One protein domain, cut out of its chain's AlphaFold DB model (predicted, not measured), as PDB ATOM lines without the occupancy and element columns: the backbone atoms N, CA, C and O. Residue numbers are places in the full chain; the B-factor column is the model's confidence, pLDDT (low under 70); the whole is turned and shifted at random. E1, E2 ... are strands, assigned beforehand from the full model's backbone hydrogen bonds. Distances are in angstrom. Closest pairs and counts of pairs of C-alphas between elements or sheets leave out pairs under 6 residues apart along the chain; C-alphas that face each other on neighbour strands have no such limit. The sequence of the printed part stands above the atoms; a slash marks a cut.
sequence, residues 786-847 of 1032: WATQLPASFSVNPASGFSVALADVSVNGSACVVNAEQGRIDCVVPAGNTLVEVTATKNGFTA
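What this domain is: This is residues 786 to 847 of the 1032 residues of an uncharacterized protein of Monoraphidium neglectum (UniProt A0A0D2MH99). Two small three-stranded sheets stand side by side, with the edge strand E3 of one next to the edge strand E2 of the other, and E1 and E6 at the far edges. The long strand E5 runs along much of the elongated whole, and a long loop with no named element, residues 792 to 808, reaches out to one end of it at Gly 801. The printed part has 62 residues, with no named helix and six named strands, E1 to E6 in chain order; the class is all strand. The sheets run E2 - E5 - E6 and E1 - E4 - E3, both antiparallel. The whole is only just compact, close to loose, with a radius of gyration of the C-alphas of 12.4 A and spans of 38 by 21 by 18 A.

Where its parts are: Find C-alpha 832 at (20.752, 40.052, -49.150); from there E5, residues 832 to 842, runs 32.2 A to C-alpha 842 at (6.948, 11.171, -45.578). Its sheet neighbours are short: E2 is residues 809 to 811, 7.0 A long, and E6 is residues 845 to 847, 6.7 A long. For the other sheet, start at C-alpha 786 at (28.057, 32.090, -49.332), where E1, residues 786 to 791, begins its 16.5 A. E4, residues 824 to 829, is 15.5 A long, and E3, residues 816 to 819, is 9.4 A long.

How they stand to each other: Look first at E5, the inner strand of its sheet, whose pairing is staggered: residues 838 to 840 pair with E2 and residues 840 to 842 with E6. N 810 and O 839 are 2.8 A apart, within hydrogen-bond range, and so are N 842 and O 845 of the hairpin E5 and E6, at 2.9 A. Between the two sheets, E2 and E3 have 4 pairs of C-alphas within 8 A, the closest being those of Ser 810 and Val 818, 6.8 A apart. E3 and E4 form a hairpin, antiparallel at 159 degrees, with N 817 and O 826 at 2.8 A, within hydrogen-bond range. On the other side of E4, E1 is antiparallel to it at 158 degrees, with N 786 and O 829 at 3.0 A, within hydrogen-bond range. E4 and E5 meet only through their link. E1 is apart from E2, E3, E5 and E6.

The domain as a whole: The two C-alphas farthest apart are those of Gly 801 and Ala 831, at 38.0 A. The printed part has no cut. The link from E1 to E2, 17 residues, is long; the other four links are tight. Mean pLDDT of the printed part is 73.1; residues 786 to 803, 813, 831 and 845 are under 70 in this model.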
ATOM      1  N   TRP A 786      27.770  32.732 -50.610       62.84
ATOM      2  CA  TRP A 786      28.057  32.090 -49.332       62.84
ATOM      3  C   TRP A 786      27.567  30.641 -49.346       62.84
ATOM      4  O   TRP A 786      26.424  30.379 -49.723       62.84
ATOM      5  N   ALA A 787      28.442  29.713 -48.944       66.44
ATOM      6  CA  ALA A 787      28.132  28.294 -48.817       66.44
ATOM      7  C   ALA A 787      28.029  27.896 -47.342       66.44
ATOM      8  O   ALA A 787      28.963  28.132 -46.573       66.44
ATOM      9  N   THR A 788      26.926  27.257 -46.952       67.38
ATOM     10  CA  THR A 788      26.754  26.710 -45.599       67.38
ATOM     11  C   THR A 788      26.317  25.256 -45.622       67.38
ATOM     12  O   THR A 788      25.604  24.834 -46.532       67.38
ATOM     13  N   GLN A 789      26.769  24.497 -44.621       69.38
ATOM     14  CA  GLN A 789      26.422  23.092 -44.435       69.38
ATOM     15  C   GLN A 789      25.432  22.961 -43.282       69.38
ATOM     16  O   GLN A 789      25.745  23.273 -42.133       69.38
ATOM     17  N   LEU A 790      24.243  22.456 -43.592       63.84
ATOM     18  CA  LEU A 790      23.231  22.113 -42.597       63.84
ATOM     19  C   LEU A 790      23.389  20.647 -42.159       63.84
ATOM     20  O   LEU A 790      23.446  19.775 -43.031       63.84
ATOM     21  N   PRO A 791      23.453  20.340 -40.848       60.25
ATOM     22  CA  PRO A 791      23.580  18.963 -40.373       60.25
ATOM     23  C   PRO A 791      22.360  18.099 -40.741       60.25
ATOM     24  O   PRO A 791      21.225  18.568 -40.719       60.25
ATOM     25  N   ALA A 792      22.614  16.816 -41.032       53.50
ATOM     26  CA  ALA A 792      21.658  15.818 -41.539       53.50
ATOM     27  C   ALA A 792      20.406  15.599 -40.682       53.50
ATOM     28  O   ALA A 792      19.383  15.117 -41.167       53.50
ATOM     29  N   SER A 793      20.528  15.825 -39.375       56.12
ATOM     30  CA  SER A 793      19.523  15.431 -38.399       56.12
ATOM     31  C   SER A 793      18.633  16.615 -38.045       56.12
ATOM     32  O   SER A 793      18.958  17.404 -37.157       56.12
ATOM     33  N   PHE A 794      17.480  16.704 -38.703       60.81
ATOM     34  CA  PHE A 794      16.374  17.535 -38.240       60.81
ATOM     35  C   PHE A 794      15.547  16.701 -37.263       60.81
ATOM     36  O   PHE A 794      15.023  15.647 -37.627       60.81
ATOM     37  N   SER A 795      15.448  17.132 -36.005       52.31
ATOM     38  CA  SER A 795      14.500  16.510 -35.084       52.31
ATOM     39  C   SER A 795      13.110  17.004 -35.456       52.31
ATOM     40  O   SER A 795      12.724  18.121 -35.120       52.31
ATOM     41  N   VAL A 796      12.379  16.192 -36.213       54.12
ATOM     42  CA  VAL A 796      10.974  16.456 -36.506       54.12
ATOM     43  C   VAL A 796      10.186  15.980 -35.295       54.12
ATOM     44  O   VAL A 796       9.807  14.820 -35.204       54.12
ATOM     45  N   ASN A 797      10.034  16.877 -34.322       53.78
ATOM     46  CA  ASN A 797       9.324  16.647 -33.068       53.78
ATOM     47  C   ASN A 797       9.810  15.386 -32.300       53.78
ATOM     48  O   ASN A 797       9.229  14.305 -32.454       53.78
ATOM     49  N   PRO A 798      10.848  15.490 -31.442       48.34
ATOM     50  CA  PRO A 798      11.477  14.337 -30.781       48.34
ATOM     51  C   PRO A 798      10.511  13.504 -29.920       48.34
ATOM     52  O   PRO A 798      10.783  12.336 -29.658       48.34
ATOM     53  N   ALA A 799       9.368  14.076 -29.524       47.56
ATOM     54  CA  ALA A 799       8.325  13.396 -28.763       47.56
ATOM     55  C   ALA A 799       7.441  12.451 -29.605       47.56
ATOM     56  O   ALA A 799       6.767  11.592 -29.045       47.56
ATOM     57  N   SER A 800       7.436  12.580 -30.936       54.78
ATOM     58  CA  SER A 800       6.523  11.842 -31.826       54.78
ATOM     59  C   SER A 800       7.041  10.470 -32.281       54.78
ATOM     60  O   SER A 800       6.289   9.688 -32.861       54.78
ATOM     61  N   GLY A 801       8.328  10.169 -32.068       55.25
ATOM     62  CA  GLY A 801       8.970   8.948 -32.577       55.25
ATOM     63  C   GLY A 801       9.084   8.873 -34.110       55.25
ATOM     64  O   GLY A 801       9.546   7.859 -34.636       55.25
ATOM     65  N   PHE A 802       8.694   9.924 -34.840       57.97
ATOM     66  CA  PHE A 802       8.771   9.986 -36.298       57.97
ATOM     67  C   PHE A 802      10.182  10.391 -36.744       57.97
ATOM     68  O   PHE A 802      10.623  11.518 -36.530       57.97
ATOM     69  N   SER A 803      10.905   9.479 -37.397       62.22
ATOM     70  CA  SER A 803      12.149   9.817 -38.094       62.22
ATOM     71  C   SER A 803      11.854  10.154 -39.553       62.22
ATOM     72  O   SER A 803      11.119   9.433 -40.230       62.22
ATOM     73  N   VAL A 804      12.430  11.240 -40.061       71.75
ATOM     74  CA  VAL A 804      12.375  11.628 -41.479       71.75
ATOM     75  C   VAL A 804      13.745  11.341 -42.090       71.75
ATOM     76  O   VAL A 804      14.761  11.705 -41.500       71.75
ATOM     77  N   ALA A 805      13.797  10.631 -43.221       79.44
ATOM     78  CA  ALA A 805      15.056  10.378 -43.922       79.44
ATOM     79  C   ALA A 805      15.390  11.565 -44.837       79.44
ATOM     80  O   ALA A 805      14.496  12.274 -45.279       79.44
ATOM     81  N   LEU A 806      16.663  11.767 -45.192       77.62
ATOM     82  CA  LEU A 806      17.039  12.872 -46.089       77.62
ATOM     83  C   LEU A 806      16.388  12.759 -47.483       77.62
ATOM     84  O   LEU A 806      16.158  13.768 -48.135       77.62
ATOM     85  N   ALA A 807      16.055  11.536 -47.913       82.50
ATOM     86  CA  ALA A 807      15.314  11.274 -49.150       82.50
ATOM     87  C   ALA A 807      13.865  11.795 -49.115       82.50
ATOM     88  O   ALA A 807      13.265  12.005 -50.164       82.50
ATOM     89  N   ASP A 808      13.328  12.018 -47.916       85.50
ATOM     90  CA  ASP A 808      12.009  12.601 -47.695       85.50
ATOM     91  C   ASP A 808      12.079  14.146 -47.688       85.50
ATOM     92  O   ASP A 808      11.050  14.804 -47.560       85.50
ATOM     93  N   VAL A 809      13.271  14.755 -47.796       83.75
ATOM     94  CA  VAL A 809      13.487  16.211 -47.714       83.75
ATOM     95  C   VAL A 809      13.748  16.806 -49.097       83.75
ATOM     96  O   VAL A 809      14.556  16.311 -49.876       83.75
ATOM     97  N   SER A 810      13.097  17.928 -49.381       88.38
ATOM     98  CA  SER A 810      13.284  18.753 -50.573       88.38
ATOM     99  C   SER A 810      13.462  20.216 -50.172       88.38
ATOM    100  O   SER A 810      12.991  20.638 -49.116       88.38
ATOM    101  N   VAL A 811      14.161  20.994 -50.997       88.69
ATOM    102  CA  VAL A 811      14.361  22.436 -50.795       88.69
ATOM    103  C   VAL A 811      13.877  23.199 -52.019       88.69
ATOM    104  O   VAL A 811      14.044  22.736 -53.147       88.69
ATOM    105  N   ASN A 812      13.233  24.342 -51.800       78.69
ATOM    106  CA  ASN A 812      12.722  25.184 -52.875       78.69
ATOM    107  C   ASN A 812      13.840  26.089 -53.418       78.69
ATOM    108  O   ASN A 812      14.442  26.856 -52.667       78.69
ATOM    109  N   GLY A 813      14.078  26.025 -54.729       68.31
ATOM    110  CA  GLY A 813      14.917  26.976 -55.459       68.31
ATOM    111  C   GLY A 813      16.312  26.471 -55.829       68.31
ATOM    112  O   GLY A 813      16.855  25.542 -55.241       68.31
ATOM    113  N   SER A 814      16.920  27.125 -56.823       72.62
ATOM    114  CA  SER A 814      18.272  26.827 -57.325       72.62
ATOM    115  C   SER A 814      19.395  27.169 -56.339       72.62
ATOM    116  O   SER A 814      20.551  26.847 -56.597       72.62
ATOM    117  N   ALA A 815      19.070  27.857 -55.243       77.44
ATOM    118  CA  ALA A 815      20.032  28.299 -54.244       77.44
ATOM    119  C   ALA A 815      20.468  27.169 -53.303       77.44
ATOM    120  O   ALA A 815      21.543  27.265 -52.740       77.44
ATOM    121  N   CYS A 816      19.696  26.096 -53.125       84.19
ATOM    122  CA  CYS A 816      20.071  25.004 -52.225       84.19
ATOM    123  C   CYS A 816      19.914  23.644 -52.902       84.19
ATOM    124  O   CYS A 816      18.989  23.427 -53.679       84.19
ATOM    125  N   VAL A 817      20.796  22.703 -52.572       86.12
ATOM    126  CA  VAL A 817      20.745  21.320 -53.055       86.12
ATOM    127  C   VAL A 817      20.846  20.368 -51.868       86.12
ATOM    128  O   VAL A 817      21.699  20.523 -50.994       86.12
ATOM    129  N   VAL A 818      19.972  19.360 -51.832       85.69
ATOM    130  CA  VAL A 818      20.063  18.265 -50.859       85.69
ATOM    131  C   VAL A 818      21.146  17.291 -51.324       85.69
ATOM    132  O   VAL A 818      21.010  16.638 -52.357       85.69
ATOM    133  N   ASN A 819      22.225  17.180 -50.556       83.12
ATOM    134  CA  ASN A 819      23.323  16.259 -50.803       83.12
ATOM    135  C   ASN A 819      23.111  14.977 -49.986       83.12
ATOM    136  O   ASN A 819      23.556  14.849 -48.842       83.12
ATOM    137  N   ALA A 820      22.384  14.029 -50.585       77.38
ATOM    138  CA  ALA A 820      22.017  12.769 -49.942       77.38
ATOM    139  C   ALA A 820      23.225  11.895 -49.570       77.38
ATOM    140  O   ALA A 820      23.186  11.228 -48.539       77.38
ATOM    141  N   GLU A 821      24.304  11.930 -50.358       78.06
ATOM    142  CA  GLU A 821      25.514  11.134 -50.105       78.06
ATOM    143  C   GLU A 821      26.251  11.583 -48.842       78.06
ATOM    144  O   GLU A 821      26.799  10.763 -48.107       78.06
ATOM    145  N   GLN A 822      26.259  12.891 -48.582       77.31
ATOM    146  CA  GLN A 822      26.977  13.489 -47.456       77.31
ATOM    147  C   GLN A 822      26.063  13.792 -46.266       77.31
ATOM    148  O   GLN A 822      26.541  14.281 -45.243       77.31
ATOM    149  N   GLY A 823      24.762  13.502 -46.384       76.31
ATOM    150  CA  GLY A 823      23.790  13.765 -45.330       76.31
ATOM    151  C   GLY A 823      23.673  15.255 -45.008       76.31
ATOM    152  O   GLY A 823      23.669  15.615 -43.839       76.31
ATOM    153  N   ARG A 824      23.649  16.153 -45.997       79.38
ATOM    154  CA  ARG A 824      23.570  17.599 -45.721       79.38
ATOM    155  C   ARG A 824      22.807  18.370 -46.787       79.38
ATOM    156  O   ARG A 824      22.569  17.857 -47.875       79.38
ATOM    157  N   ILE A 825      22.435  19.606 -46.472       77.44
ATOM    158  CA  ILE A 825      21.889  20.565 -47.440       77.44
ATOM    159  C   ILE A 825      22.979  21.602 -47.713       77.44
ATOM    160  O   ILE A 825      23.475  22.226 -46.772       77.44
ATOM    161  N   ASP A 826      23.351  21.742 -48.982       81.56
ATOM    162  CA  ASP A 826      24.345  22.695 -49.468       81.56
ATOM    163  C   ASP A 826      23.605  23.907 -50.054       81.56
ATOM    164  O   ASP A 826      22.929  23.785 -51.075       81.56
ATOM    165  N   CYS A 827      23.708  25.066 -49.403       80.25
ATOM    166  CA  CYS A 827      23.066  26.307 -49.851       80.25
ATOM    167  C   CYS A 827      24.094  27.324 -50.346       80.25
ATOM    168  O   CYS A 827      25.045  27.620 -49.636       80.25
ATOM    169  N   VAL A 828      23.854  27.868 -51.535       80.69
ATOM    170  CA  VAL A 828      24.513  28.969 -52.239       80.69
ATOM    171  C   VAL A 828      23.615  30.200 -52.117       80.69
ATOM    172  O   VAL A 828      22.644  30.357 -52.855       80.69
ATOM    173  N   VAL A 829      23.935  31.072 -51.162       75.12
ATOM    174  CA  VAL A 829      23.120  32.249 -50.841       75.12
ATOM    175  C   VAL A 829      23.828  33.523 -51.330       75.12
ATOM    176  O   VAL A 829      24.952  33.777 -50.880       75.12
ATOM    177  N   PRO A 830      23.238  34.311 -52.251       75.00
ATOM    178  CA  PRO A 830      23.767  35.625 -52.624       75.00
ATOM    179  C   PRO A 830      23.587  36.641 -51.484       75.00
ATOM    180  O   PRO A 830      22.797  36.419 -50.565       75.00
ATOM    181  N   ALA A 831      24.303  37.767 -51.533       69.81
ATOM    182  CA  ALA A 831      24.138  38.818 -50.527       69.81
ATOM    183  C   ALA A 831      22.696  39.374 -50.530       69.81
ATOM    184  O   ALA A 831      22.102  39.564 -51.592       69.81
ATOM    185  N   GLY A 832      22.150  39.657 -49.345       75.56
ATOM    186  CA  GLY A 832      20.752  40.052 -49.150       75.56
ATOM    187  C   GLY A 832      19.900  38.963 -48.493       75.56
ATOM    188  O   GLY A 832      20.417  38.062 -47.830       75.56
ATOM    189  N   ASN A 833      18.579  39.077 -48.649       75.94
ATOM    190  CA  ASN A 833      17.611  38.162 -48.048       75.94
ATOM    191  C   ASN A 833      17.249  37.060 -49.043       75.94
ATOM    192  O   ASN A 833      16.582  37.321 -50.042       75.94
ATOM    193  N   THR A 834      17.650  35.826 -48.752       77.44
ATOM    194  CA  THR A 834      17.255  34.651 -49.537       77.44
ATOM    195  C   THR A 834      16.335  33.769 -48.710       77.44
ATOM    196  O   THR A 834      16.700  33.285 -47.638       77.44
ATOM    197  N   LEU A 835      15.123  33.565 -49.218       79.25
ATOM    198  CA  LEU A 835      14.146  32.640 -48.656       79.25
ATOM    199  C   LEU A 835      14.512  31.211 -49.064       79.25
ATOM    200  O   LEU A 835      14.596  30.909 -50.252       79.25
ATOM    201  N   VAL A 836      14.700  30.335 -48.081       79.50
ATOM    202  CA  VAL A 836      14.899  28.899 -48.293       79.50
ATOM    203  C   VAL A 836      13.763  28.159 -47.603       79.50
ATOM    204  O   VAL A 836      13.640  28.180 -46.379       79.50
ATOM    205  N   GLU A 837      12.925  27.502 -48.397       84.94
ATOM    206  CA  GLU A 837      11.857  26.631 -47.906       84.94
ATOM    207  C   GLU A 837      12.345  25.182 -47.929       84.94
ATOM    208  O   GLU A 837      12.686  24.650 -48.986       84.94
ATOM    209  N   VAL A 838      12.374  24.542 -46.763       83.25
ATOM    210  CA  VAL A 838      12.653  23.114 -46.605       83.25
ATOM    211  C   VAL A 838      11.324  22.391 -46.423       83.25
ATOM    212  O   VAL A 838      10.571  22.672 -45.491       83.25
ATOM    213  N   THR A 839      11.037  21.451 -47.317       85.00
ATOM    214  CA  THR A 839       9.832  20.622 -47.303       85.00
ATOM    215  C   THR A 839      10.208  19.172 -47.022       85.00
ATOM    216  O   THR A 839      10.911  18.552 -47.816       85.00
ATOM    217  N   ALA A 840       9.709  18.606 -45.927       83.25
ATOM    218  CA  ALA A 840       9.833  17.188 -45.606       83.25
ATOM    219  C   ALA A 840       8.507  16.473 -45.898       83.25
ATOM    220  O   ALA A 840       7.489  16.827 -45.312       83.25
ATOM    221  N   THR A 841       8.501  15.475 -46.783       80.69
ATOM    222  CA  THR A 841       7.321  14.668 -47.114       80.69
ATOM    223  C   THR A 841       7.580  13.193 -46.848       80.69
ATOM    224  O   THR A 841       8.378  12.575 -47.542       80.69
ATOM    225  N   LYS A 842       6.859  12.602 -45.891       81.44
ATOM    226  CA  LYS A 842       6.948  11.171 -45.578       81.44
ATOM    227  C   LYS A 842       5.561  10.566 -45.422       81.44
ATOM    228  O   LYS A 842       4.747  11.074 -44.659       81.44
ATOM    229  N   ASN A 843       5.293   9.461 -46.120       79.88
ATOM    230  CA  ASN A 843       4.014   8.734 -46.059       79.88
ATOM    231  C   ASN A 843       2.771   9.622 -46.290       79.88
ATOM    232  O   ASN A 843       1.741   9.419 -45.657       79.88
ATOM    233  N   GLY A 844       2.874  10.622 -47.170       75.81
ATOM    234  CA  GLY A 844       1.780  11.559 -47.464       75.81
ATOM    235  C   GLY A 844       1.628  12.719 -46.473       75.81
ATOM    236  O   GLY A 844       0.806  13.597 -46.711       75.81
ATOM    237  N   PHE A 845       2.433  12.772 -45.407       68.00
ATOM    238  CA  PHE A 845       2.511  13.927 -44.513       68.00
ATOM    239  C   PHE A 845       3.606  14.873 -44.990       68.00
ATOM    240  O   PHE A 845       4.758  14.457 -45.114       68.00
ATOM    241  N   THR A 846       3.256  16.138 -45.224       76.12
ATOM    242  CA  THR A 846       4.192  17.178 -45.657       76.12
ATOM    243  C   THR A 846       4.322  18.255 -44.585       76.12
ATOM    244  O   THR A 846       3.337  18.879 -44.203       76.12
ATOM    245  N   ALA A 847       5.550  18.492 -44.133       77.19
ATOM    246  CA  ALA A 847       5.930  19.587 -43.254       77.19
ATOM    247  C   ALA A 847       6.780  20.596 -44.027       77.19
ATOM    248  O   ALA A 847       7.667  20.204 -44.787       77.19
TER     249      ALA A 847